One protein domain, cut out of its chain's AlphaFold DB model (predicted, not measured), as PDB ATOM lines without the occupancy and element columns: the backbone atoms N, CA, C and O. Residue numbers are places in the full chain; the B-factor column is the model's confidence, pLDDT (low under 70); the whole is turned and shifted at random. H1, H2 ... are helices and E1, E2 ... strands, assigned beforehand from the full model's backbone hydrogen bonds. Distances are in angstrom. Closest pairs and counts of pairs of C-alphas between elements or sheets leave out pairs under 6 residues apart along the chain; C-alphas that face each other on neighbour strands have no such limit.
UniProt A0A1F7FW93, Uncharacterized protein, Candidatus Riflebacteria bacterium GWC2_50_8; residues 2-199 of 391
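AT A GLANCE: This is residues 2 to 199 of the 391 residues of an uncharacterized protein of Candidatus Riflebacteria bacterium GWC2_50_8 (UniProt A0A1F7FW93). A twisted, curled sheet of seven strands forms the main body, with the hairpin E1 E2 partly face to face with it and the helix H6 over one face. H4 packs on the opposite face and touches H5, in a group of helices where H1 reaches to one end of the longest axis. The printed part has 198 residues, with six named helices and nine named strands in the order H1 H2 E1 E2 E3 E4 E5 H3 H4 H5 E6 E7 E8 E9 H6. The large sheet, E3 E4 E5 E9 E8 E7 E6, is antiparallel throughout, and the class is mixed, helices and strands. The whole is compact, with a radius of gyration of the C-alphas of 17.9 A, and elongated, spanning 59 by 36 by 30 A.

HOW THE PARTS SIT: The sheet runs E3, residues 59 to 64, E4, 68 to 73, E5, 81 to 87, E9, 176 to 182, E8, 163 to 170, E7, 151 to 157, and E6, 143 to 148. E3 E4 E5 and E6 E7 E8 E9 are meanders, each strand the antiparallel neighbour of the one before. E5 and E9 are antiparallel neighbours at 175 degrees, with N 83 and O 180 2.8 A apart. E1, residues 43 to 48, and E2, 51 to 56, form a hairpin, with N 46 and O 53 2.9 A apart. The two sheets make a sandwich, two sheets face to face, their best planes 38 degrees apart. H6, residues 190 to 197, is on the large sheet at a height of 8.3 A, over E9 and only just over E8, with 3 C-alphas. H4, residues 109 to 117, is on the opposite face, giving three layers, helices on both faces of a sheet. H5, residues 123 to 136, touches H4 with residues 125 to 129 alone; the closest C-alphas, of Ile 116 and Lys 129, are 5.1 A apart. H1, residues 2 to 18, touches H5 at a shallow tilt of 9 degrees, the same way, the C-alphas of Pro 7 and Pro 123 being closest at 5.3 A. H2, residues 22 to 25, only just touches H1, with 3 pairs of C-alphas within 8 A; the closest are those of Ser 15 and Glu 22, 5.9 A. H3, residues 99 to 104, is close to H5 but not clearly touching, the C-alphas of Ala 101 and Val 124 being closest at 6.5 A. Every O i to N i+4 pair is within hydrogen-bond range in H4, H5 and H6, against 11 of 13 in H1 and 0 of 2 in H3, where 3 of 3 O i to N i+3 pairs are; H2 is too short for an i+4 pair.

IN THESE COORDINATES: H1 runs 23.8 A from C-alpha 2 at (85.800, 33.548, 73.671), and E8 runs 23.4 A from C-alpha 163 at (93.623, -2.434, 56.915). H6 ends at C-alpha 197, (85.277, -3.188, 47.704).

THE WHOLE: The farthest C-alphas, of Leu 2 and Ala 42, are 59.3 A apart. The printed part has no cut. The links H2 to E1 and E5 to H3 are long; in the first, residues 30 to 31 pair in parallel with residues 143 to 144 of E6. The mean pLDDT of the printed part is 86.3, with residues 2 to 8, 36 to 40, 76 to 78 and 96 to 99 under 70.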
ATOM      1  N   LEU A   2      86.112  34.921  73.212       48.38
ATOM      2  CA  LEU A   2      85.800  33.548  73.671       48.38
ATOM      3  C   LEU A   2      85.325  32.596  72.551       48.38
ATOM      4  O   LEU A   2      85.834  31.486  72.436       48.38
ATOM      5  N   PHE A   3      84.444  33.061  71.660       54.25
ATOM      6  CA  PHE A   3      83.945  32.275  70.519       54.25
ATOM      7  C   PHE A   3      84.990  31.946  69.439       54.25
ATOM      8  O   PHE A   3      84.788  31.010  68.677       54.25
ATOM      9  N   VAL A   4      86.100  32.689  69.377       55.94
ATOM     10  CA  VAL A   4      87.203  32.449  68.427       55.94
ATOM     11  C   VAL A   4      88.279  31.566  69.066       55.94
ATOM     12  O   VAL A   4      88.820  30.677  68.419       55.94
ATOM     13  N   VAL A   5      88.542  31.762  70.361       60.38
ATOM     14  CA  VAL A   5      89.602  31.062  71.102       60.38
ATOM     15  C   VAL A   5      89.215  29.618  71.446       60.38
ATOM     16  O   VAL A   5      90.046  28.726  71.315       60.38
ATOM     17  N   ILE A   6      87.961  29.355  71.838       69.81
ATOM     18  CA  ILE A   6      87.504  28.001  72.215       69.81
ATOM     19  C   ILE A   6      87.705  26.976  71.077       69.81
ATOM     20  O   ILE A   6      88.254  25.909  71.351       69.81
ATOM     21  N   PRO A   7      87.328  27.257  69.812       66.69
ATOM     22  CA  PRO A   7      87.647  26.391  68.676       66.69
ATOM     23  C   PRO A   7      89.136  26.069  68.516       66.69
ATOM     24  O   PRO A   7      89.481  24.911  68.296       66.69
ATOM     25  N   MET A   8      90.010  27.075  68.638       67.31
ATOM     26  CA  MET A   8      91.459  26.905  68.477       67.31
ATOM     27  C   MET A   8      92.051  26.077  69.621       67.31
ATOM     28  O   MET A   8      92.797  25.136  69.378       67.31
ATOM     29  N   LEU A   9      91.641  26.349  70.862       72.75
ATOM     30  CA  LEU A   9      92.063  25.559  72.019       72.75
ATOM     31  C   LEU A   9      91.578  24.108  71.930       72.75
ATOM     32  O   LEU A   9      92.338  23.198  72.241       72.75
ATOM     33  N   ALA A  10      90.339  23.877  71.488       72.94
ATOM     34  CA  ALA A  10      89.801  22.528  71.314       72.94
ATOM     35  C   ALA A  10      90.551  21.756  70.218       72.94
ATOM     36  O   ALA A  10      90.905  20.595  70.415       72.94
ATOM     37  N   ARG A  11      90.829  22.410  69.084       75.38
ATOM     38  CA  ARG A  11      91.625  21.867  67.977       75.38
ATOM     39  C   ARG A  11      92.997  21.386  68.456       75.38
ATOM     40  O   ARG A  11      93.307  20.203  68.305       75.38
ATOM     41  N   ASP A  12      93.764  22.273  69.082       77.31
ATOM     42  CA  ASP A  12      95.117  21.975  69.556       77.31
ATOM     43  C   ASP A  12      95.105  20.913  70.658       77.31
ATOM     44  O   ASP A  12      95.942  20.009  70.678       77.31
ATOM     45  N   HIS A  13      94.142  21.006  71.580       81.94
ATOM     46  CA  HIS A  13      93.998  20.063  72.681       81.94
ATOM     47  C   HIS A  13      93.758  18.638  72.171       81.94
ATOM     48  O   HIS A  13      94.452  17.716  72.603       81.94
ATOM     49  N   TYR A  14      92.821  18.439  71.239       80.62
ATOM     50  CA  TYR A  14      92.496  17.099  70.748       80.62
ATOM     51  C   TYR A  14      93.570  16.525  69.827       80.62
ATOM     52  O   TYR A  14      93.888  15.347  69.966       80.62
ATOM     53  N   SER A  15      94.187  17.332  68.957       77.62
ATOM     54  CA  SER A  15      95.319  16.871  68.139       77.62
ATOM     55  C   SER A  15      96.476  16.373  69.018       77.62
ATOM     56  O   SER A  15      96.968  15.261  68.812       77.62
ATOM     57  N   LYS A  16      96.839  17.122  70.071       82.50
ATOM     58  CA  LYS A  16      97.889  16.723  71.026       82.50
ATOM     59  C   LYS A  16      97.497  15.501  71.855       82.50
ATOM     60  O   LYS A  16      98.312  14.600  72.029       82.50
ATOM     61  N   THR A  17      96.259  15.450  72.343       83.62
ATOM     62  CA  THR A  17      95.772  14.344  73.187       83.62
ATOM     63  C   THR A  17      95.696  13.031  72.410       83.62
ATOM     64  O   THR A  17      96.094  11.990  72.926       83.62
ATOM     65  N   LEU A  18      95.231  13.076  71.157       82.19
ATOM     66  CA  LEU A  18      95.146  11.903  70.282       82.19
ATOM     67  C   LEU A  18      96.484  11.545  69.624       82.19
ATOM     68  O   LEU A  18      96.591  10.474  69.033       82.19
ATOM     69  N   LYS A  19      97.496  12.422  69.716       86.94
ATOM     70  CA  LYS A  19      98.776  12.309  68.999       86.94
ATOM     71  C   LYS A  19      98.590  12.190  67.478       86.94
ATOM     72  O   LYS A  19      99.326  11.463  66.815       86.94
ATOM     73  N   LEU A  20      97.608  12.906  66.931       84.50
ATOM     74  CA  LEU A  20      97.307  12.915  65.499       84.50
ATOM     75  C   LEU A  20      97.721  14.242  64.870       84.50
ATOM     76  O   LEU A  20      97.409  15.290  65.447       84.50
ATOM     77  N   PRO A  21      98.335  14.236  63.672       86.44
ATOM     78  CA  PRO A  21      98.553  15.460  62.917       86.44
ATOM     79  C   PRO A  21      97.231  16.193  62.679       86.44
ATOM     80  O   PRO A  21      96.208  15.577  62.369       86.44
ATOM     81  N   GLU A  22      97.253  17.521  62.763       84.19
ATOM     82  CA  GLU A  22      96.076  18.347  62.483       84.19
ATOM     83  C   GLU A  22      95.516  18.103  61.077       84.19
ATOM     84  O   GLU A  22      94.305  18.110  60.881       84.19
ATOM     85  N   GLU A  23      96.382  17.801  60.109       83.62
ATOM     86  CA  GLU A  23      95.995  17.451  58.738       83.62
ATOM     87  C   GLU A  23      95.177  16.160  58.646       83.62
ATOM     88  O   GLU A  23      94.390  15.993  57.719       83.62
ATOM     89  N   VAL A  24      95.342  15.244  59.597       84.50
ATOM     90  CA  VAL A  24      94.559  14.007  59.671       84.50
ATOM     91  C   VAL A  24      93.267  14.261  60.440       84.50
ATOM     92  O   VAL A  24      92.184  13.875  60.000       84.50
ATOM     93  N   PHE A  25      93.360  14.957  61.576       87.19
ATOM     94  CA  PHE A  25      92.214  15.170  62.451       87.19
ATOM     95  C   PHE A  25      91.226  16.217  61.928       87.19
ATOM     96  O   PHE A  25      90.032  16.091  62.165       87.19
ATOM     97  N   LEU A  26      91.664  17.259  61.228       86.88
ATOM     98  CA  LEU A  26      90.801  18.386  60.850       86.88
ATOM     99  C   LEU A  26      90.350  18.340  59.401       86.88
ATOM    100  O   LEU A  26      89.327  18.939  59.071       86.88
ATOM    101  N   LYS A  27      91.069  17.624  58.537       89.88
ATOM    102  CA  LYS A  27      90.687  17.510  57.134       89.88
ATOM    103  C   LYS A  27      89.356  16.767  57.014       89.88
ATOM    104  O   LYS A  27      89.035  15.864  57.795       89.88
ATOM    105  N   ALA A  28      88.550  17.217  56.058       90.50
ATOM    106  CA  ALA A  28      87.363  16.492  55.639       90.50
ATOM    107  C   ALA A  28      87.775  15.174  54.951       90.50
ATOM    108  O   ALA A  28      88.913  15.076  54.483       90.50
ATOM    109  N   PRO A  29      86.876  14.178  54.869       93.12
ATOM    110  CA  PRO A  29      87.156  12.949  54.134       93.12
ATOM    111  C   PRO A  29      87.608  13.225  52.697       93.12
ATOM    112  O   PRO A  29      87.021  14.067  52.017       93.12
ATOM    113  N   GLU A  30      88.645  12.524  52.243       93.44
ATOM    114  CA  GLU A  30      89.093  12.579  50.848       93.44
ATOM    115  C   GLU A  30      88.148  11.740  49.976       93.44
ATOM    116  O   GLU A  30      87.876  10.580  50.288       93.44
ATOM    117  N   GLU A  31      87.626  12.316  48.892       93.25
ATOM    118  CA  GLU A  31      86.766  11.575  47.966       93.25
ATOM    119  C   GLU A  31      87.603  10.613  47.118       93.25
ATOM    120  O   GLU A  31      88.579  11.018  46.482       93.25
ATOM    121  N   ILE A  32      87.215   9.338  47.097       91.94
ATOM    122  CA  ILE A  32      87.847   8.315  46.263       91.94
ATOM    123  C   ILE A  32      86.818   7.647  45.355       91.94
ATOM    124  O   ILE A  32      85.668   7.414  45.735       91.94
ATOM    125  N   ASN A  33      87.263   7.290  44.153       86.75
ATOM    126  CA  ASN A  33      86.473   6.506  43.213       86.75
ATOM    127  C   ASN A  33      86.850   5.029  43.321       86.75
ATOM    128  O   ASN A  33      88.029   4.674  43.335       86.75
ATOM    129  N   LEU A  34      85.840   4.162  43.348       85.06
ATOM    130  CA  LEU A  34      86.018   2.713  43.383       85.06
ATOM    131  C   LEU A  34      86.232   2.180  41.961       85.06
ATOM    132  O   LEU A  34      85.329   1.620  41.344       85.06
ATOM    133  N   VAL A  35      87.428   2.407  41.415       80.06
ATOM    134  CA  VAL A  35      87.825   1.949  40.075       80.06
ATOM    135  C   VAL A  35      88.831   0.809  40.206       80.06
ATOM    136  O   VAL A  35      89.692   0.842  41.083       80.06
ATOM    137  N   SER A  36      88.736  -0.200  39.333       69.25
ATOM    138  CA  SER A  36      89.672  -1.331  39.351       69.25
ATOM    139  C   SER A  36      91.081  -0.862  39.059       69.25
ATOM    140  O   SER A  36      91.324  -0.159  38.081       69.25
ATOM    141  N   THR A  37      92.014  -1.296  39.899       64.38
ATOM    142  CA  THR A  37      93.440  -1.040  39.711       64.38
ATOM    143  C   THR A  37      94.232  -2.317  39.397       64.38
ATOM    144  O   THR A  37      95.461  -2.257  39.380       64.38
ATOM    145  N   GLY A  38      93.579  -3.468  39.175       65.81
ATOM    146  CA  GLY A  38      94.236  -4.753  38.886       65.81
ATOM    147  C   GLY A  38      93.364  -6.000  39.117       65.81
ATOM    148  O   GLY A  38      92.183  -5.893  39.463       65.81
ATOM    149  N   GLU A  39      93.958  -7.185  38.924       57.53
ATOM    150  CA  GLU A  39      93.285  -8.488  39.034       57.53
ATOM    151  C   GLU A  39      93.044  -8.894  40.493       57.53
ATOM    152  O   GLU A  39      93.957  -9.207  41.250       57.53
ATOM    153  N   VAL A  40      91.773  -8.932  40.883       66.06
ATOM    154  CA  VAL A  40      91.326  -9.794  41.980       66.06
ATOM    155  C   VAL A  40      91.006 -11.141  41.343       66.06
ATOM    156  O   VAL A  40      90.282 -11.171  40.342       66.06
ATOM    157  N   GLY A  41      91.541 -12.221  41.913       76.44
ATOM    158  CA  GLY A  41      91.361 -13.583  41.413       76.44
ATOM    159  C   GLY A  41      89.902 -14.055  41.376       76.44
ATOM    160  O   GLY A  41      88.947 -13.268  41.464       76.44
ATOM    161  N   ALA A  42      89.725 -15.367  41.238       88.06
ATOM    162  CA  ALA A  42      88.408 -15.987  41.215       88.06
ATOM    163  C   ALA A  42      87.628 -15.674  42.507       88.06
ATOM    164  O   ALA A  42      88.183 -15.653  43.610       88.06
ATOM    165  N   THR A  43      86.338 -15.364  42.355       91.75
ATOM    166  CA  THR A  43      85.451 -14.989  43.463       91.75
ATOM    167  C   THR A  43      84.098 -15.655  43.310       91.75
ATOM    168  O   THR A  43      83.523 -15.607  42.220       91.75
ATOM    169  N   TYR A  44      83.523 -16.105  44.419       93.06
ATOM    170  CA  TYR A  44      82.126 -16.513  44.495       93.06
ATOM    171  C   TYR A  44      81.250 -15.387  45.057       93.06
ATOM    172  O   TYR A  44      81.742 -14.406  45.619       93.06
ATOM    173  N   LYS A  45      79.934 -15.492  44.857       93.25
ATOM    174  CA  LYS A  45      78.965 -14.448  45.220       93.25
ATOM    175  C   LYS A  45      78.151 -14.864  46.433       93.25
ATOM    176  O   LYS A  45      77.581 -15.947  46.438       93.25
ATOM    177  N   VAL A  46      78.045 -13.981  47.418       92.75
ATOM    178  CA  VAL A  46      77.170 -14.154  48.580       92.75
ATOM    179  C   VAL A  46      76.240 -12.959  48.665       92.75
ATOM    180  O   VAL A  46      76.703 -11.819  48.701       92.75
ATOM    181  N   THR A  47      74.938 -13.211  48.729       91.88
ATOM    182  CA  THR A  47      73.947 -12.149  48.910       91.88
ATOM    183  C   THR A  47      73.485 -12.108  50.360       91.88
ATOM    184  O   THR A  47      72.902 -13.068  50.862       91.88
ATOM    185  N   ILE A  48      73.712 -10.978  51.035       90.81
ATOM    186  CA  ILE A  48      73.282 -10.741  52.419       90.81
ATOM    187  C   ILE A  48      72.360  -9.532  52.426       90.81
ATOM    188  O   ILE A  48      72.779  -8.436  52.064       90.81
ATOM    189  N   ASN A  49      71.104  -9.730  52.843       86.38
ATOM    190  CA  ASN A  49      70.096  -8.666  52.913       86.38
ATOM    191  C   ASN A  49      70.075  -7.796  51.635       86.38
ATOM    192  O   ASN A  49      70.165  -6.577  51.715       86.38
ATOM    193  N   GLU A  50      69.988  -8.449  50.469       83.69
ATOM    194  CA  GLU A  50      69.912  -7.833  49.126       83.69
ATOM    195  C   GLU A  50      71.207  -7.164  48.621       83.69
ATOM    196  O   GLU A  50      71.247  -6.691  47.489       83.69
ATOM    197  N   THR A  51      72.294  -7.188  49.398       88.62
ATOM    198  CA  THR A  51      73.624  -6.740  48.950       88.62
ATOM    199  C   THR A  51      74.444  -7.932  48.449       88.62
ATOM    200  O   THR A  51      74.621  -8.904  49.186       88.62
ATOM    201  N   GLU A  52      74.954  -7.874  47.213       91.44
ATOM    202  CA  GLU A  52      75.857  -8.888  46.639       91.44
ATOM    203  C   GLU A  52      77.307  -8.559  47.017       91.44
ATOM    204  O   GLU A  52      77.850  -7.519  46.636       91.44
ATOM    205  N   PHE A  53      77.958  -9.483  47.717       92.81
ATOM    206  CA  PHE A  53      79.382  -9.446  48.030       92.81
ATOM    207  C   PHE A  53      80.113 -10.500  47.201       92.81
ATOM    208  O   PHE A  53      79.684 -11.653  47.134       92.81
ATOM    209  N   LYS A  54      81.236 -10.125  46.580       92.19
ATOM    210  CA  LYS A  54      82.121 -11.080  45.901       92.19
ATOM    211  C   LYS A  54      83.307 -11.405  46.792       92.19
ATOM    212  O   LYS A  54      84.099 -10.517  47.100       92.19
ATOM    213  N   ILE A  55      83.426 -12.667  47.177       93.56
ATOM    214  CA  ILE A  55      84.448 -13.158  48.100       93.56
ATOM    215  C   ILE A  55      85.455 -14.008  47.326       93.56
ATOM    216  O   ILE A  55      85.024 -14.834  46.521       93.56
ATOM    217  N   PRO A  56      86.775 -13.816  47.506       92.25
ATOM    218  CA  PRO A  56      87.768 -14.659  46.844       92.25
ATOM    219  C   PRO A  56      87.609 -16.134  47.232       92.25
ATOM    220  O   PRO A  56      87.358 -16.442  48.392       92.25
ATOM    221  N   GLU A  57      87.777 -17.055  46.284       92.31
ATOM    222  CA  GLU A  57      87.488 -18.492  46.489       92.31
ATOM    223  C   GLU A  57      88.358 -19.172  47.555       92.31
ATOM    224  O   GLU A  57      87.937 -20.141  48.193       92.31
ATOM    225  N   ALA A  58      89.547 -18.616  47.801       90.38
ATOM    226  CA  ALA A  58      90.447 -19.055  48.860       90.38
ATOM    227  C   ALA A  58      89.900 -18.789  50.273       90.38
ATOM    228  O   ALA A  58      90.425 -19.343  51.232       90.38
ATOM    229  N   PHE A  59      88.878 -17.943  50.423       93.25
ATOM    230  CA  PHE A  59      88.317 -17.581  51.718       93.25
ATOM    231  C   PHE A  59      87.187 -18.525  52.120       93.25
ATOM    232  O   PHE A  59      86.327 -18.888  51.321       93.25
ATOM    233  N   THR A  60      87.179 -18.883  53.397       95.00
ATOM    234  CA  THR A  60      86.203 -19.767  54.030       95.00
ATOM    235  C   THR A  60      85.536 -19.023  55.177       95.00
ATOM    236  O   THR A  60      86.206 -18.257  55.882       95.00
ATOM    237  N   PRO A  61      84.216 -19.177  55.369       95.56
ATOM    238  CA  PRO A  61      83.538 -18.553  56.490       95.56
ATOM    239  C   PRO A  61      84.025 -19.139  57.817       95.56
ATOM    240  O   PRO A  61      84.240 -20.338  57.945       95.56
ATOM    241  N   THR A  62      84.192 -18.266  58.803       93.81
ATOM    242  CA  THR A  62      84.754 -18.585  60.125       93.81
ATOM    243  C   THR A  62      83.812 -18.217  61.258       93.81
ATOM    244  O   THR A  62      83.734 -18.926  62.253       93.81
ATOM    245  N   LYS A  63      83.053 -17.127  61.110       94.38
ATOM    246  CA  LYS A  63      81.989 -16.748  62.043       94.38
ATOM    247  C   LYS A  63      80.770 -16.341  61.253       94.38
ATOM    248  O   LYS A  63      80.875 -15.490  60.375       94.38
ATOM    249  N   ILE A  64      79.626 -16.935  61.565       95.19
ATOM    250  CA  ILE A  64      78.369 -16.688  60.862       95.19
ATOM    251  C   ILE A  64      77.328 -16.285  61.899       95.19
ATOM    252  O   ILE A  64      76.925 -17.082  62.740       95.19
ATOM    253  N   SER A  65      76.871 -15.039  61.847       90.81
ATOM    254  CA  SER A  65      75.736 -14.550  62.627       90.81
ATOM    255  C   SER A  65      74.552 -14.231  61.708       90.81
ATOM    256  O   SER A  65      74.582 -14.464  60.499       90.81
ATOM    257  N   ARG A  66      73.474 -13.687  62.281       84.88
ATOM    258  CA  ARG A  66      72.236 -13.362  61.556       84.88
ATOM    259  C   ARG A  66      72.428 -12.335  60.431       84.88
ATOM    260  O   ARG A  66      71.688 -12.380  59.442       84.88
ATOM    261  N   ASP A  67      73.366 -11.414  60.607       87.81
ATOM    262  CA  ASP A  67      73.606 -10.234  59.770       87.81
ATOM    263  C   ASP A  67      75.092  -9.968  59.487       87.81
ATOM    264  O   ASP A  67      75.408  -9.058  58.722       87.81
ATOM    265  N   ARG A  68      76.000 -10.763  60.064       93.62
ATOM    266  CA  ARG A  68      77.446 -10.656  59.872       93.62
ATOM    267  C   ARG A  68      78.067 -11.999  59.508       93.62
ATOM    268  O   ARG A  68      77.636 -13.044  59.992       93.62
ATOM    269  N   ILE A  69      79.116 -11.936  58.697       96.50
ATOM    270  CA  ILE A  69      79.989 -13.056  58.372       96.50
ATOM    271  C   ILE A  69      81.452 -12.616  58.375       96.50
ATOM    272  O   ILE A  69      81.793 -11.553  57.854       96.50
ATOM    273  N   ASP A  70      82.308 -13.447  58.955       96.31
ATOM    274  CA  ASP A  70      83.757 -13.296  58.897       96.31
ATOM    275  C   ASP A  70      84.341 -14.422  58.041       96.31
ATOM    276  O   ASP A  70      83.937 -15.578  58.168       96.31
ATOM    277  N   PHE A  71      85.326 -14.104  57.211       95.69
ATOM    278  CA  PHE A  71      86.036 -15.046  56.358       95.69
ATOM    279  C   PHE A  71      87.542 -14.977  56.593       95.69
ATOM    280  O   PHE A  71      88.087 -13.886  56.774       95.69
ATOM    281  N   LYS A  72      88.212 -16.125  56.500       93.81
ATOM    282  CA  LYS A  72      89.677 -16.245  56.500       93.81
ATOM    283  C   LYS A  72      90.141 -17.124  55.336       93.81
ATOM    284  O   LYS A  72      89.369 -17.982  54.906       93.81
ATOM    285  N   PRO A  73      91.359 -16.932  54.811       90.19
ATOM    286  CA  PRO A  73      91.905 -17.791  53.773       90.19
ATOM    287  C   PRO A  73      92.160 -19.204  54.308       90.19
ATOM    288  O   PRO A  73      92.512 -19.378  55.475       90.19
ATOM    289  N   SER A  74      92.037 -20.213  53.444       75.44
ATOM    290  CA  SER A  74      92.360 -21.608  53.782       75.44
ATOM    291  C   SER A  74      93.809 -21.772  54.253       75.44
ATOM    292  O   SER A  74      94.091 -22.568  55.147       75.44
ATOM    293  N   SER A  75      94.739 -20.985  53.698       72.25
ATOM    294  CA  SER A  75      96.109 -20.898  54.207       72.25
ATOM    295  C   SER A  75      96.132 -20.098  55.510       72.25
ATOM    296  O   SER A  75      96.216 -18.873  55.504       72.25
ATOM    297  N   ARG A  76      96.119 -20.797  56.649       60.19
ATOM    298  CA  ARG A  76      96.145 -20.187  57.995       60.19
ATOM    299  C   ARG A  76      97.395 -19.365  58.312       60.19
ATOM    300  O   ARG A  76      97.418 -18.666  59.320       60.19
ATOM    301  N   ARG A  77      98.441 -19.461  57.482       58.59
ATOM    302  CA  ARG A  77      99.639 -18.613  57.600       58.59
ATOM    303  C   ARG A  77      99.337 -17.157  57.253       58.59
ATOM    304  O   ARG A  77     100.030 -16.265  57.730       58.59
ATOM    305  N   GLU A  78      98.312 -16.918  56.441       69.25
ATOM    306  CA  GLU A  78      97.832 -15.580  56.130       69.25
ATOM    307  C   GLU A  78      96.832 -15.151  57.202       69.25
ATOM    308  O   GLU A  78      95.771 -15.750  57.368       69.25
ATOM    309  N   ALA A  79      97.136 -14.074  57.923       82.00
ATOM    310  CA  ALA A  79      96.247 -13.560  58.963       82.00
ATOM    311  C   ALA A  79      95.021 -12.815  58.393       82.00
ATOM    312  O   ALA A  79      94.295 -12.159  59.147       82.00
ATOM    313  N   ARG A  80      94.822 -12.841  57.062       91.12
ATOM    314  CA  ARG A  80      93.829 -12.013  56.372       91.12
ATOM    315  C   ARG A  80      92.421 -12.357  56.804       91.12
ATOM    316  O   ARG A  80      92.019 -13.514  56.829       91.12
ATOM    317  N   GLN A  81      91.648 -11.319  57.084       94.12
ATOM    318  CA  GLN A  81      90.255 -11.446  57.447       94.12
ATOM    319  C   GLN A  81      89.407 -10.482  56.628       94.12
ATOM    320  O   GLN A  81      89.718  -9.293  56.530       94.12
ATOM    321  N   ILE A  82      88.317 -11.005  56.072       95.56
ATOM    322  CA  ILE A  82      87.239 -10.209  55.487       95.56
ATOM    323  C   ILE A  82      86.044 -10.303  56.426       95.56
ATOM    324  O   ILE A  82      85.583 -11.397  56.731       95.56
ATOM    325  N   THR A  83      85.518  -9.167  56.861       96.81
ATOM    326  CA  THR A  83      84.293  -9.099  57.660       96.81
ATOM    327  C   THR A  83      83.245  -8.311  56.899       96.81
ATOM    328  O   THR A  83      83.496  -7.195  56.440       96.81
ATOM    329  N   ILE A  84      82.057  -8.895  56.794       96.81
ATOM    330  CA  ILE A  84      80.879  -8.272  56.207       96.81
ATOM    331  C   ILE A  84      79.786  -8.227  57.257       96.81
ATOM    332  O   ILE A  84      79.491  -9.233  57.893       96.81
ATOM    333  N   LEU A  85      79.142  -7.076  57.387       94.75
ATOM    334  CA  LEU A  85      77.882  -6.925  58.103       94.75
ATOM    335  C   LEU A  85      76.903  -6.234  57.166       94.75
ATOM    336  O   LEU A  85      77.262  -5.237  56.558       94.75
ATOM    337  N   ALA A  86      75.676  -6.725  57.038       92.62
ATOM    338  CA  ALA A  86      74.656  -6.075  56.221       92.62
ATOM    339  C   ALA A  86      73.306  -6.115  56.933       92.62
ATOM    340  O   ALA A  86      72.854  -7.168  57.376       92.62
ATOM    341  N   GLN A  87      72.636  -4.972  57.023       89.62
ATOM    342  CA  GLN A  87      71.379  -4.764  57.732       89.62
ATOM    343  C   GLN A  87      70.390  -4.015  56.835       89.62
ATOM    344  O   GLN A  87      70.758  -3.096  56.103       89.62
ATOM    345  N   LYS A  88      69.111  -4.397  56.915       85.56
ATOM    346  CA  LYS A  88      68.028  -3.693  56.208       85.56
ATOM    347  C   LYS A  88      67.673  -2.358  56.868       85.56
ATOM    348  O   LYS A  88      67.183  -1.450  56.209       85.56
ATOM    349  N   GLU A  89      67.906  -2.245  58.170       85.31
ATOM    350  CA  GLU A  89      67.569  -1.059  58.951       85.31
ATOM    351  C   GLU A  89      68.702  -0.029  58.940       85.31
ATOM    352  O   GLU A  89      69.877  -0.350  58.756       85.31
ATOM    353  N   ALA A  90      68.345   1.238  59.147       79.50
ATOM    354  CA  ALA A  90      69.325   2.300  59.304       79.50
ATOM    355  C   ALA A  90      69.971   2.227  60.695       79.50
ATOM    356  O   ALA A  90      69.284   2.100  61.710       79.50
ATOM    357  N   ARG A  91      71.297   2.378  60.761       84.38
ATOM    358  CA  ARG A  91      72.023   2.393  62.034       84.38
ATOM    359  C   ARG A  91      71.825   3.735  62.748       84.38
ATOM    360  O   ARG A  91      72.093   4.799  62.182       84.38
ATOM    361  N   ALA A  92      71.375   3.681  63.997       83.31
ATOM    362  CA  ALA A  92      71.257   4.843  64.873       83.31
ATOM    363  C   ALA A  92      72.454   4.946  65.827       83.31
ATOM    364  O   ALA A  92      73.107   3.949  66.138       83.31
ATOM    365  N   ILE A  93      72.719   6.155  66.318       81.06
ATOM    366  CA  ILE A  93      73.722   6.399  67.356       81.06
ATOM    367  C   ILE A  93      73.051   6.512  68.711       81.06
ATOM    368  O   ILE A  93      72.103   7.276  68.895       81.06
ATOM    369  N   GLN A  94      73.605   5.796  69.685       76.62
ATOM    370  CA  GLN A  94      73.232   5.937  71.082       76.62
ATOM    371  C   GLN A  94      74.266   6.788  71.818       76.62
ATOM    372  O   GLN A  94      75.426   6.415  71.979       76.62
ATOM    373  N   PHE A  95      73.822   7.948  72.290       73.06
ATOM    374  CA  PHE A  95      74.635   8.877  73.063       73.06
ATOM    375  C   PHE A  95      74.516   8.563  74.559       73.06
ATOM    376  O   PHE A  95      73.633   9.083  75.238       73.06
ATOM    377  N   THR A  96      75.384   7.696  75.083       65.31
ATOM    378  CA  THR A  96      75.286   7.220  76.477       65.31
ATOM    379  C   THR A  96      75.918   8.161  77.509       65.31
ATOM    380  O   THR A  96      75.533   8.116  78.673       65.31
ATOM    381  N   LYS A  97      76.868   9.029  77.118       62.25
ATOM    382  CA  LYS A  97      77.680   9.837  78.061       62.25
ATOM    383  C   LYS A  97      77.855  11.322  77.699       62.25
ATOM    384  O   LYS A  97      78.685  11.994  78.298       62.25
ATOM    385  N   THR A  98      77.111  11.862  76.731       62.31
ATOM    386  CA  THR A  98      77.428  13.179  76.127       62.31
ATOM    387  C   THR A  98      76.540  14.351  76.571       62.31
ATOM    388  O   THR A  98      76.642  15.442  76.014       62.31
ATOM    389  N   GLY A  99      75.705  14.181  77.605       68.94
ATOM    390  CA  GLY A  99      74.947  15.279  78.232       68.94
ATOM    391  C   GLY A  99      74.137  16.124  77.234       68.94
ATOM    392  O   GLY A  99      73.547  15.585  76.298       68.94
ATOM    393  N   PHE A 100      74.126  17.453  77.402       73.56
ATOM    394  CA  PHE A 100      73.463  18.392  76.478       73.56
ATOM    395  C   PHE A 100      74.104  18.446  75.081       73.56
ATOM    396  O   PHE A 100      73.441  18.837  74.122       73.56
ATOM    397  N   ALA A 101      75.360  18.008  74.922       71.31
ATOM    398  CA  ALA A 101      76.044  18.015  73.627       71.31
ATOM    399  C   ALA A 101      75.345  17.114  72.592       71.31
ATOM    400  O   ALA A 101      75.434  17.374  71.392       71.31
ATOM    401  N   ARG A 102      74.581  16.104  73.044       77.44
ATOM    402  CA  ARG A 102      73.761  15.242  72.176       77.44
ATOM    403  C   ARG A 102      72.700  16.009  71.381       77.44
ATOM    404  O   ARG A 102      72.344  15.571  70.298       77.44
ATOM    405  N   TRP A 103      72.210  17.146  71.884       79.56
ATOM    406  CA  TRP A 103      71.191  17.953  71.198       79.56
ATOM    407  C   TRP A 103      71.721  18.649  69.939       79.56
ATOM    408  O   TRP A 103      70.937  19.069  69.096       79.56
ATOM    409  N   PHE A 104      73.044  18.732  69.787       81.56
ATOM    410  CA  PHE A 104      73.700  19.322  68.621       81.56
ATOM    411  C   PHE A 104      74.119  18.282  67.574       81.56
ATOM    412  O   PHE A 104      74.772  18.641  66.591       81.56
ATOM    413  N   MET A 105      73.774  17.007  67.781       88.75
ATOM    414  CA  MET A 105      74.165  15.904  66.911       88.75
ATOM    415  C   MET A 105      72.940  15.159  66.374       88.75
ATOM    416  O   MET A 105      71.999  14.902  67.125       88.75
ATOM    417  N   PRO A 106      72.941  14.770  65.088       87.94
ATOM    418  CA  PRO A 106      71.881  13.935  64.540       87.94
ATOM    419  C   PRO A 106      71.940  12.516  65.129       87.94
ATOM    420  O   PRO A 106      73.011  12.010  65.468       87.94
ATOM    421  N   SER A 107      70.782  11.861  65.208       85.75
ATOM    422  CA  SER A 107      70.640  10.475  65.678       85.75
ATOM    423  C   SER A 107      70.946   9.431  64.597       85.75
ATOM    424  O   SER A 107      71.358   8.317  64.920       85.75
ATOM    425  N   SER A 108      70.774   9.783  63.317       89.25
ATOM    426  CA  SER A 108      71.175   8.943  62.182       89.25
ATOM    427  C   SER A 108      72.698   8.866  62.087       89.25
ATOM    428  O   SER A 108      73.367   9.900  62.005       89.25
ATOM    429  N   MET A 109      73.249   7.647  62.036       90.56
ATOM    430  CA  MET A 109      74.695   7.429  61.928       90.56
ATOM    431  C   MET A 109      75.286   8.079  60.672       90.56
ATOM    432  O   MET A 109      76.366   8.663  60.728       90.56
ATOM    433  N   GLN A 110      74.565   8.039  59.550       91.81
ATOM    434  CA  GLN A 110      75.016   8.651  58.301       91.81
ATOM    435  C   GLN A 110      75.193  10.168  58.457       91.81
ATOM    436  O   GLN A 110      76.257  10.707  58.153       91.81
ATOM    437  N   LEU A 111      74.156  10.856  58.946       91.38
ATOM    438  CA  LEU A 111      74.190  12.307  59.147       91.38
ATOM    439  C   LEU A 111      75.214  12.690  60.213       91.38
ATOM    440  O   LEU A 111      75.878  13.720  60.094       91.38
ATOM    441  N   PHE A 112      75.377  11.857  61.240       93.00
ATOM    442  CA  PHE A 112      76.385  12.067  62.268       93.00
ATOM    443  C   PHE A 112      77.788  12.032  61.683       93.00
ATOM    444  O   PHE A 112      78.521  13.002  61.859       93.00
ATOM    445  N   LEU A 113      78.141  10.979  60.938       93.88
ATOM    446  CA  LEU A 113      79.453  10.863  60.300       93.88
ATOM    447  C   LEU A 113      79.705  12.034  59.346       93.88
ATOM    448  O   LEU A 113      80.753  12.669  59.425       93.88
ATOM    449  N   GLN A 114      78.717  12.409  58.528       92.81
ATOM    450  CA  GLN A 114      78.811  13.595  57.669       92.81
ATOM    451  C   GLN A 114      79.085  14.881  58.457       92.81
ATOM    452  O   GLN A 114      79.832  15.741  57.988       92.81
ATOM    453  N   THR A 115      78.483  15.011  59.642       92.81
ATOM    454  CA  THR A 115      78.588  16.194  60.500       92.81
ATOM    455  C   THR A 115      79.933  16.261  61.222       92.81
ATOM    456  O   THR A 115      80.551  17.325  61.247       92.81
ATOM    457  N   ILE A 116      80.394  15.152  61.812       93.25
ATOM    458  CA  ILE A 116      81.635  15.136  62.599       93.25
ATOM    459  C   ILE A 116      82.875  15.095  61.720       93.25
ATOM    460  O   ILE A 116      83.839  15.796  62.004       93.25
ATOM    461  N   LEU A 117      82.868  14.327  60.627       93.06
ATOM    462  CA  LEU A 117      84.073  14.132  59.822       93.06
ATOM    463  C   LEU A 117      84.458  15.410  59.071       93.06
ATOM    464  O   LEU A 117      85.641  15.683  58.892       93.06
ATOM    465  N   ARG A 118      83.474  16.239  58.711       93.38
ATOM    466  CA  ARG A 118      83.687  17.554  58.083       93.38
ATOM    467  C   ARG A 118      83.866  18.693  59.092       93.38
ATOM    468  O   ARG A 118      84.001  19.847  58.691       93.38
ATOM    469  N   ALA A 119      83.842  18.409  60.395       89.94
ATOM    470  CA  ALA A 119      84.020  19.435  61.409       89.94
ATOM    471  C   ALA A 119      85.480  19.900  61.472       89.94
ATOM    472  O   ALA A 119      86.384  19.107  61.724       89.94
ATOM    473  N   THR A 120      85.671  21.203  61.281       84.62
ATOM    474  CA  THR A 120      86.973  21.885  61.334       84.62
ATOM    475  C   THR A 120      87.077  22.859  62.507       84.62
ATOM    476  O   THR A 120      88.151  23.015  63.074       84.62
ATOM    477  N   TRP A 121      85.961  23.488  62.899       81.44
ATOM    478  CA  TRP A 121      85.965  24.572  63.894       81.44
ATOM    479  C   TRP A 121      84.892  24.454  64.981       81.44
ATOM    480  O   TRP A 121      85.024  25.056  66.039       81.44
ATOM    481  N   HIS A 122      83.810  23.705  64.759       85.50
ATOM    482  CA  HIS A 122      82.696  23.671  65.711       85.50
ATOM    483  C   HIS A 122      83.070  22.849  66.962       85.50
ATOM    484  O   HIS A 122      83.156  21.624  66.845       85.50
ATOM    485  N   PRO A 123      83.196  23.447  68.167       81.31
ATOM    486  CA  PRO A 123      83.786  22.776  69.332       81.31
ATOM    487  C   PRO A 123      83.082  21.469  69.702       81.31
ATOM    488  O   PRO A 123      83.731  20.441  69.838       81.31
ATOM    489  N   VAL A 124      81.743  21.474  69.755       84.81
ATOM    490  CA  VAL A 124      80.956  20.262  70.050       84.81
ATOM    491  C   VAL A 124      81.217  19.147  69.032       84.81
ATOM    492  O   VAL A 124      81.496  18.018  69.418       84.81
ATOM    493  N   ARG A 125      81.193  19.450  67.727       88.75
ATOM    494  CA  ARG A 125      81.437  18.452  66.674       88.75
ATOM    495  C   ARG A 125      82.877  17.939  66.701       88.75
ATOM    496  O   ARG A 125      83.083  16.762  66.436       88.75
ATOM    497  N   LEU A 126      83.845  18.790  67.055       87.19
ATOM    498  CA  LEU A 126      85.239  18.389  67.258       87.19
ATOM    499  C   LEU A 126      85.387  17.426  68.441       87.19
ATOM    500  O   LEU A 126      86.120  16.453  68.307       87.19
ATOM    501  N   VAL A 127      84.645  17.618  69.541       87.00
ATOM    502  CA  VAL A 127      84.609  16.642  70.651       87.00
ATOM    503  C   VAL A 127      84.119  15.283  70.153       87.00
ATOM    504  O   VAL A 127      84.771  14.269  70.389       87.00
ATOM    505  N   PHE A 128      83.003  15.249  69.418       88.69
ATOM    506  CA  PHE A 128      82.475  13.996  68.869       88.69
ATOM    507  C   PHE A 128      83.405  13.372  67.822       88.69
ATOM    508  O   PHE A 128      83.534  12.149  67.791       88.69
ATOM    509  N   LYS A 129      84.087  14.181  67.002       91.44
ATOM    510  CA  LYS A 129      85.115  13.705  66.068       91.44
ATOM    511  C   LYS A 129      86.282  13.072  66.824       91.44
ATOM    512  O   LYS A 129      86.677  11.960  66.497       91.44
ATOM    513  N   ALA A 130      86.792  13.733  67.863       88.12
ATOM    514  CA  ALA A 130      87.888  13.228  68.684       88.12
ATOM    515  C   ALA A 130      87.508  11.928  69.404       88.12
ATOM    516  O   ALA A 130      88.260  10.958  69.369       88.12
ATOM    517  N   GLN A 131      86.308  11.882  69.990       87.69
ATOM    518  CA  GLN A 131      85.778  10.677  70.619       87.69
ATOM    519  C   GLN A 131      85.642   9.533  69.607       87.69
ATOM    520  O   GLN A 131      86.011   8.404  69.920       87.69
ATOM    521  N   PHE A 132      85.145   9.816  68.401       89.31
ATOM    522  CA  PHE A 132      85.028   8.829  67.329       89.31
ATOM    523  C   PHE A 132      86.399   8.275  66.921       89.31
ATOM    524  O   PHE A 132      86.576   7.063  66.924       89.31
ATOM    525  N   PHE A 133      87.388   9.138  66.671       90.94
ATOM    526  CA  PHE A 133      88.750   8.717  66.320       90.94
ATOM    527  C   PHE A 133      89.391   7.869  67.423       90.94
ATOM    528  O   PHE A 133      89.966   6.828  67.125       90.94
ATOM    529  N   ALA A 134      89.242   8.264  68.691       87.62
ATOM    530  CA  ALA A 134      89.756   7.491  69.820       87.62
ATOM    531  C   ALA A 134      89.066   6.126  69.965       87.62
ATOM    532  O   ALA A 134      89.728   5.125  70.215       87.62
ATOM    533  N   THR A 135      87.739   6.086  69.807       87.31
ATOM    534  CA  THR A 135      86.948   4.857  69.988       87.31
ATOM    535  C   THR A 135      87.212   3.850  68.873       87.31
ATOM    536  O   THR A 135      87.315   2.657  69.135       87.31
ATOM    537  N   GLU A 136      87.340   4.327  67.636       86.31
ATOM    538  CA  GLU A 136      87.610   3.487  66.465       86.31
ATOM    539  C   GLU A 136      89.115   3.212  66.267       86.31
ATOM    540  O   GLU A 136      89.488   2.374  65.449       86.31
ATOM    541  N   GLY A 137      89.993   3.900  67.008       86.44
ATOM    542  CA  GLY A 137      91.446   3.788  66.861       86.44
ATOM    543  C   GLY A 137      91.966   4.329  65.526       86.44
ATOM    544  O   GLY A 137      92.908   3.773  64.969       86.44
ATOM    545  N   ILE A 138      91.344   5.385  64.994       89.44
ATOM    546  CA  ILE A 138      91.697   5.966  63.692       89.44
ATOM    547  C   ILE A 138      92.968   6.803  63.834       89.44
ATOM    548  O   ILE A 138      92.966   7.852  64.481       89.44
ATOM    549  N   THR A 139      94.033   6.355  63.175       85.50
ATOM    550  CA  THR A 139      95.342   7.025  63.136       85.50
ATOM    551  C   THR A 139      95.650   7.699  61.802       85.50
ATOM    552  O   THR A 139      96.490   8.596  61.742       85.50
ATOM    553  N   GLY A 140      94.953   7.302  60.737       87.50
ATOM    554  CA  GLY A 140      95.196   7.760  59.372       87.50
ATOM    555  C   GLY A 140      94.052   8.565  58.755       87.50
ATOM    556  O   GLY A 140      93.074   8.940  59.404       87.50
ATOM    557  N   ARG A 141      94.198   8.840  57.455       91.38
ATOM    558  CA  ARG A 141      93.217   9.599  56.668       91.38
ATOM    559  C   ARG A 141      91.907   8.830  56.515       91.38
ATOM    560  O   ARG A 141      91.901   7.611  56.377       91.38
ATOM    561  N   VAL A 142      90.811   9.581  56.491       94.25
ATOM    562  CA  VAL A 142      89.457   9.073  56.257       94.25
ATOM    563  C   VAL A 142      89.050   9.388  54.823       94.25
ATOM    564  O   VAL A 142      89.335  10.480  54.329       94.25
ATOM    565  N   PHE A 143      88.350   8.457  54.182       95.56
ATOM    566  CA  PHE A 143      87.888   8.609  52.804       95.56
ATOM    567  C   PHE A 143      86.363   8.535  52.713       95.56
ATOM    568  O   PHE A 143      85.691   7.963  53.576       95.56
ATOM    569  N   GLU A 144      85.814   9.113  51.654       95.88
ATOM    570  CA  GLU A 144      84.404   9.018  51.287       95.88
ATOM    571  C   GLU A 144      84.301   8.490  49.856       95.88
ATOM    572  O   GLU A 144      85.051   8.902  48.976       95.88
ATOM    573  N   ALA A 145      83.376   7.564  49.617       94.38
ATOM    574  CA  ALA A 145      83.138   7.005  48.293       94.38
ATOM    575  C   ALA A 145      81.642   6.802  48.048       94.38
ATOM    576  O   ALA A 145      80.863   6.557  48.977       94.38
ATOM    577  N   ARG A 146      81.233   6.884  46.782       91.56
ATOM    578  CA  ARG A 146      79.894   6.482  46.336       91.56
ATOM    579  C   ARG A 146      79.999   5.126  45.647       91.56
ATOM    580  O   ARG A 146      80.787   4.989  44.717       91.56
ATOM    581  N   TRP A 147      79.227   4.144  46.109       89.00
ATOM    582  CA  TRP A 147      79.132   2.846  45.424       89.00
ATOM    583  C   TRP A 147      78.175   2.931  44.239       89.00
ATOM    584  O   TRP A 147      78.431   2.351  43.191       89.00
ATOM    585  N   ASP A 148      77.092   3.687  44.404       86.38
ATOM    586  CA  ASP A 148      76.146   4.031  43.351       86.38
ATOM    587  C   ASP A 148      75.466   5.379  43.679       86.38
ATOM    588  O   ASP A 148      75.924   6.144  44.537       86.38
ATOM    589  N   VAL A 149      74.370   5.693  42.983       87.00
ATOM    590  CA  VAL A 149      73.593   6.931  43.168       87.00
ATOM    591  C   VAL A 149      72.936   7.014  44.556       87.00
ATOM    592  O   VAL A 149      72.690   8.115  45.054       87.00
ATOM    593  N   HIS A 150      72.687   5.874  45.199       90.50
ATOM    594  CA  HIS A 150      71.924   5.743  46.437       90.50
ATOM    595  C   HIS A 150      72.729   5.177  47.612       90.50
ATOM    596  O   HIS A 150      72.165   4.999  48.687       90.50
ATOM    597  N   HIS A 151      74.035   4.946  47.463       91.88
ATOM    598  CA  HIS A 151      74.894   4.380  48.499       91.88
ATOM    599  C   HIS A 151      76.164   5.203  48.688       91.88
ATOM    600  O   HIS A 151      76.990   5.366  47.784       91.88
ATOM    601  N   ARG A 152      76.344   5.692  49.915       92.94
ATOM    602  CA  ARG A 152      77.490   6.506  50.323       92.94
ATOM    603  C   ARG A 152      78.236   5.827  51.461       92.94
ATOM    604  O   ARG A 152      77.638   5.534  52.495       92.94
ATOM    605  N   GLY A 153      79.535   5.626  51.281       94.19
ATOM    606  CA  GLY A 153      80.409   4.998  52.261       94.19
ATOM    607  C   GLY A 153      81.461   5.933  52.830       94.19
ATOM    608  O   GLY A 153      82.015   6.769  52.120       94.19
ATOM    609  N   PHE A 154      81.752   5.744  54.115       95.94
ATOM    610  CA  PHE A 154      82.913   6.318  54.790       95.94
ATOM    611  C   PHE A 154      83.906   5.208  55.088       95.94
ATOM    612  O   PHE A 154      83.503   4.165  55.604       95.94
ATOM    613  N   ILE A 155      85.171   5.427  54.751       96.25
ATOM    614  CA  ILE A 155      86.234   4.426  54.825       96.25
ATOM    615  C   ILE A 155      87.274   4.905  55.828       96.25
ATOM    616  O   ILE A 155      87.768   6.031  55.732       96.25
ATOM    617  N   PHE A 156      87.602   4.040  56.778       94.25
ATOM    618  CA  PHE A 156      88.492   4.337  57.890       94.25
ATOM    619  C   PHE A 156      89.619   3.304  57.945       94.25
ATOM    620  O   PHE A 156      89.353   2.123  57.692       94.25
ATOM    621  N   PRO A 157      90.851   3.704  58.300       93.75
ATOM    622  CA  PRO A 157      91.875   2.753  58.691       93.75
ATOM    623  C   PRO A 157      91.465   2.081  60.005       93.75
ATOM    624  O   PRO A 157      90.926   2.722  60.910       93.75
ATOM    625  N   VAL A 158      91.705   0.779  60.093       91.88
ATOM    626  CA  VAL A 158      91.508  -0.005  61.316       91.88
ATOM    627  C   VAL A 158      92.694   0.231  62.252       91.88
ATOM    628  O   VAL A 158      93.814   0.436  61.792       91.88
ATOM    629  N   SER A 159      92.456   0.160  63.565       86.81
ATOM    630  CA  SER A 159      93.486   0.328  64.598       86.81
ATOM    631  C   SER A 159      94.789  -0.431  64.299       86.81
ATOM    632  O   SER A 159      94.786  -1.627  63.983       86.81
ATOM    633  N   GLY A 160      95.909   0.287  64.418       83.94
ATOM    634  CA  GLY A 160      97.246  -0.204  64.076       83.94
ATOM    635  C   GLY A 160      97.523  -0.265  62.572       83.94
ATOM    636  O   GLY A 160      98.412  -1.009  62.171       83.94
ATOM    637  N   ASP A 161      96.736   0.451  61.761       84.94
ATOM    638  CA  ASP A 161      96.846   0.538  60.299       84.94
ATOM    639  C   ASP A 161      96.859  -0.834  59.599       84.94
ATOM    640  O   ASP A 161      97.452  -1.016  58.542       84.94
ATOM    641  N   LYS A 162      96.167  -1.821  60.184       91.50
ATOM    642  CA  LYS A 162      96.127  -3.220  59.709       91.50
ATOM    643  C   LYS A 162      95.279  -3.421  58.449       91.50
ATOM    644  O   LYS A 162      95.319  -4.482  57.824       91.50
ATOM    645  N   GLY A 163      94.479  -2.424  58.092       94.25
ATOM    646  CA  GLY A 163      93.623  -2.434  56.915       94.25
ATOM    647  C   GLY A 163      92.522  -1.392  57.012       94.25
ATOM    648  O   GLY A 163      92.697  -0.368  57.671       94.25
ATOM    649  N   TYR A 164      91.383  -1.650  56.368       96.06
ATOM    650  CA  TYR A 164      90.317  -0.662  56.212       96.06
ATOM    651  C   TYR A 164      88.932  -1.250  56.455       96.06
ATOM    652  O   TYR A 164      88.643  -2.396  56.102       96.06
ATOM    653  N   ILE A 165      88.057  -0.415  57.006       96.12
ATOM    654  CA  ILE A 165      86.627  -0.669  57.148       96.12
ATOM    655  C   ILE A 165      85.842   0.435  56.450       96.12
ATOM    656  O   ILE A 165      86.074   1.619  56.690       96.12
ATOM    657  N   SER A 166      84.876   0.056  55.616       95.50
ATOM    658  CA  SER A 166      83.852   0.973  55.126       95.50
ATOM    659  C   SER A 166      82.543   0.784  55.863       95.50
ATOM    660  O   SER A 166      82.100  -0.349  56.041       95.50
ATOM    661  N   ARG A 167      81.882   1.893  56.186       95.31
ATOM    662  CA  ARG A 167      80.488   1.950  56.633       95.31
ATOM    663  C   ARG A 167      79.664   2.615  55.544       95.31
ATOM    664  O   ARG A 167      79.827   3.815  55.313       95.31
ATOM    665  N   VAL A 168      78.818   1.842  54.874       94.75
ATOM    666  CA  VAL A 168      78.048   2.279  53.708       94.75
ATOM    667  C   VAL A 168      76.574   2.377  54.060       94.75
ATOM    668  O   VAL A 168      75.988   1.461  54.631       94.75
ATOM    669  N   PHE A 169      75.989   3.521  53.726       93.81
ATOM    670  CA  PHE A 169      74.615   3.876  54.046       93.81
ATOM    671  C   PHE A 169      73.831   4.085  52.765       93.81
ATOM    672  O   PHE A 169      74.289   4.795  51.860       93.81
ATOM    673  N   ARG A 170      72.627   3.519  52.727       90.88
ATOM    674  CA  ARG A 170      71.645   3.860  51.707       90.88
ATOM    675  C   ARG A 170      71.114   5.274  51.966       90.88
ATOM    676  O   ARG A 170      70.893   5.667  53.109       90.88
ATOM    677  N   THR A 171      70.984   6.078  50.915       89.12
ATOM    678  CA  THR A 171      70.673   7.513  51.012       89.12
ATOM    679  C   THR A 171      69.216   7.841  50.707       89.12
ATOM    680  O   THR A 171      68.775   8.937  51.035       89.12
ATOM    681  N   ASN A 172      68.486   6.937  50.050       87.62
ATOM    682  CA  ASN A 172      67.080   7.106  49.670       87.62
ATOM    683  C   ASN A 172      66.108   6.261  50.519       87.62
ATOM    684  O   ASN A 172      64.913   6.534  50.518       87.62
ATOM    685  N   ALA A 173      66.604   5.264  51.251       84.19
ATOM    686  CA  ALA A 173      65.819   4.384  52.113       84.19
ATOM    687  C   ALA A 173      66.702   3.811  53.242       84.19
ATOM    688  O   ALA A 173      67.924   3.982  53.195       84.19
ATOM    689  N   PRO A 174      66.129   3.128  54.252       84.75
ATOM    690  CA  PRO A 174      66.910   2.377  55.230       84.75
ATOM    691  C   PRO A 174      67.782   1.308  54.557       84.75
ATOM    692  O   PRO A 174      67.389   0.703  53.557       84.75
ATOM    693  N   GLY A 175      68.981   1.099  55.094       87.06
ATOM    694  CA  GLY A 175      69.929   0.117  54.581       87.06
ATOM    695  C   GLY A 175      71.356   0.467  54.969       87.06
ATOM    696  O   GLY A 175      71.771   1.631  54.915       87.06
ATOM    697  N   TYR A 176      72.102  -0.546  55.389       91.81
ATOM    698  CA  TYR A 176      73.432  -0.368  55.938       91.81
ATOM    699  C   TYR A 176      74.299  -1.600  55.707       91.81
ATOM    700  O   TYR A 176      73.849  -2.721  55.937       91.81
ATOM    701  N   PHE A 177      75.558  -1.401  55.328       94.06
ATOM    702  CA  PHE A 177      76.541  -2.473  55.392       94.06
ATOM    703  C   PHE A 177      77.923  -1.989  55.837       94.06
ATOM    704  O   PHE A 177      78.323  -0.848  55.594       94.06
ATOM    705  N   GLU A 178      78.658  -2.881  56.494       95.00
ATOM    706  CA  GLU A 178      80.081  -2.755  56.765       95.00
ATOM    707  C   GLU A 178      80.856  -3.757  55.920       95.00
ATOM    708  O   GLU A 178      80.460  -4.915  55.781       95.00
ATOM    709  N   PHE A 179      81.981  -3.302  55.381       96.19
ATOM    710  CA  PHE A 179      82.936  -4.149  54.684       96.19
ATOM    711  C   PHE A 179      84.332  -3.832  55.195       96.19
ATOM    712  O   PHE A 179      84.816  -2.709  55.053       96.19
ATOM    713  N   MET A 180      84.963  -4.815  55.821       96.56
ATOM    714  CA  MET A 180      86.269  -4.676  56.441       96.56
ATOM    715  C   MET A 180      87.219  -5.721  55.881       96.56
ATOM    716  O   MET A 180      86.869  -6.896  55.799       96.56
ATOM    717  N   VAL A 181      88.428  -5.289  55.539       95.31
ATOM    718  CA  VAL A 181      89.545  -6.182  55.231       95.31
ATOM    719  C   VAL A 181      90.716  -5.745  56.089       95.31
ATOM    720  O   VAL A 181      91.069  -4.564  56.093       95.31
ATOM    721  N   LEU A 182      91.306  -6.683  56.820       94.25
ATOM    722  CA  LEU A 182      92.472  -6.435  57.665       94.25
ATOM    723  C   LEU A 182      93.415  -7.628  57.636       94.25
ATOM    724  O   LEU A 182      92.965  -8.757  57.433       94.25
ATOM    725  N   ASP A 183      94.699  -7.389  57.910       91.44
ATOM    726  CA  ASP A 183      95.532  -8.417  58.525       91.44
ATOM    727  C   ASP A 183      96.659  -7.900  59.401       91.44
ATOM    728  O   ASP A 183      97.171  -6.794  59.241       91.44
ATOM    729  N   SER A 184      96.944  -8.701  60.424       86.06
ATOM    730  CA  SER A 184      97.819  -8.346  61.533       86.06
ATOM    731  C   SER A 184      99.308  -8.508  61.246       86.06
ATOM    732  O   SER A 184     100.105  -8.031  62.046       86.06
ATOM    733  N   VAL A 185      99.673  -9.191  60.164       87.25
ATOM    734  CA  VAL A 185     101.048  -9.510  59.760       87.25
ATOM    735  C   VAL A 185     101.476  -8.652  58.568       87.25
ATOM    736  O   VAL A 185     102.552  -8.060  58.603       87.25
ATOM    737  N   ALA A 186     100.641  -8.549  57.534       87.56
ATOM    738  CA  ALA A 186     100.947  -7.848  56.287       87.56
ATOM    739  C   ALA A 186      99.867  -6.804  55.956       87.56
ATOM    740  O   ALA A 186      98.985  -7.110  55.165       87.56
ATOM    741  N   PRO A 187      99.887  -5.586  56.528       88.06
ATOM    742  CA  PRO A 187      98.804  -4.598  56.421       88.06
ATOM    743  C   PRO A 187      98.161  -4.439  55.031       88.06
ATOM    744  O   PRO A 187      98.858  -4.348  54.023       88.06
ATOM    745  N   VAL A 188      96.823  -4.394  54.967       91.00
ATOM    746  CA  VAL A 188      96.083  -4.208  53.698       91.00
ATOM    747  C   VAL A 188      96.308  -2.796  53.167       91.00
ATOM    748  O   VAL A 188      95.986  -1.822  53.850       91.00
ATOM    749  N   SER A 189      96.775  -2.662  51.927       91.69
ATOM    750  CA  SER A 189      96.855  -1.350  51.278       91.69
ATOM    751  C   SER A 189      95.468  -0.835  50.861       91.69
ATOM    752  O   SER A 189      94.574  -1.612  50.519       91.69
ATOM    753  N   LEU A 190      95.274   0.492  50.809       91.31
ATOM    754  CA  LEU A 190      94.004   1.074  50.335       91.31
ATOM    755  C   LEU A 190      93.655   0.583  48.922       91.31
ATOM    756  O   LEU A 190      92.491   0.356  48.613       91.31
ATOM    757  N   ARG A 191      94.669   0.373  48.075       91.00
ATOM    758  CA  ARG A 191      94.509  -0.128  46.706       91.00
ATOM    759  C   ARG A 191      93.934  -1.546  46.672       91.00
ATOM    760  O   ARG A 191      92.979  -1.794  45.939       91.00
ATOM    761  N   GLU A 192      94.494  -2.461  47.461       90.00
ATOM    762  CA  GLU A 192      93.965  -3.826  47.604       90.00
ATOM    763  C   GLU A 192      92.528  -3.812  48.112       90.00
ATOM    764  O   GLU A 192      91.661  -4.494  47.563       90.00
ATOM    765  N   TRP A 193      92.268  -2.991  49.128       93.19
ATOM    766  CA  TRP A 193      90.935  -2.856  49.691       93.19
ATOM    767  C   TRP A 193      89.929  -2.338  48.648       93.19
ATOM    768  O   TRP A 193      88.862  -2.930  48.495       93.19
ATOM    769  N   VAL A 194      90.282  -1.306  47.868       92.62
ATOM    770  CA  VAL A 194      89.435  -0.757  46.787       92.62
ATOM    771  C   VAL A 194      89.127  -1.818  45.729       92.62
ATOM    772  O   VAL A 194      87.977  -1.932  45.303       92.62
ATOM    773  N   ASN A 195      90.116  -2.631  45.345       90.31
ATOM    774  CA  ASN A 195      89.942  -3.696  44.355       90.31
ATOM    775  C   ASN A 195      88.911  -4.755  44.790       90.31
ATOM    776  O   ASN A 195      88.189  -5.296  43.947       90.31
ATOM    777  N   LEU A 196      88.810  -5.039  46.091       90.00
ATOM    778  CA  LEU A 196      87.772  -5.912  46.641       90.00
ATOM    779  C   LEU A 196      86.435  -5.172  46.787       90.00
ATOM    780  O   LEU A 196      85.398  -5.657  46.333       90.00
ATOM    781  N   ALA A 197      86.460  -3.975  47.372       91.31
ATOM    782  CA  ALA A 197      85.277  -3.188  47.704       91.31
ATOM    783  C   ALA A 197      84.434  -2.804  46.479       91.31
ATOM    784  O   ALA A 197      83.204  -2.804  46.546       91.31
ATOM    785  N   MET A 198      85.072  -2.529  45.339       88.81
ATOM    786  CA  MET A 198      84.379  -2.183  44.093       88.81
ATOM    787  C   MET A 198      83.525  -3.324  43.519       88.81
ATOM    788  O   MET A 198      82.692  -3.102  42.643       88.81
ATOM    789  N   ARG A 199      83.765  -4.571  43.951       86.44
ATOM    790  CA  ARG A 199      83.009  -5.742  43.488       86.44
ATOM    791  C   ARG A 199      81.696  -5.927  44.243       86.44
ATOM    792  O   ARG A 199      80.883  -6.746  43.812       86.44
TER     793      ARG A 199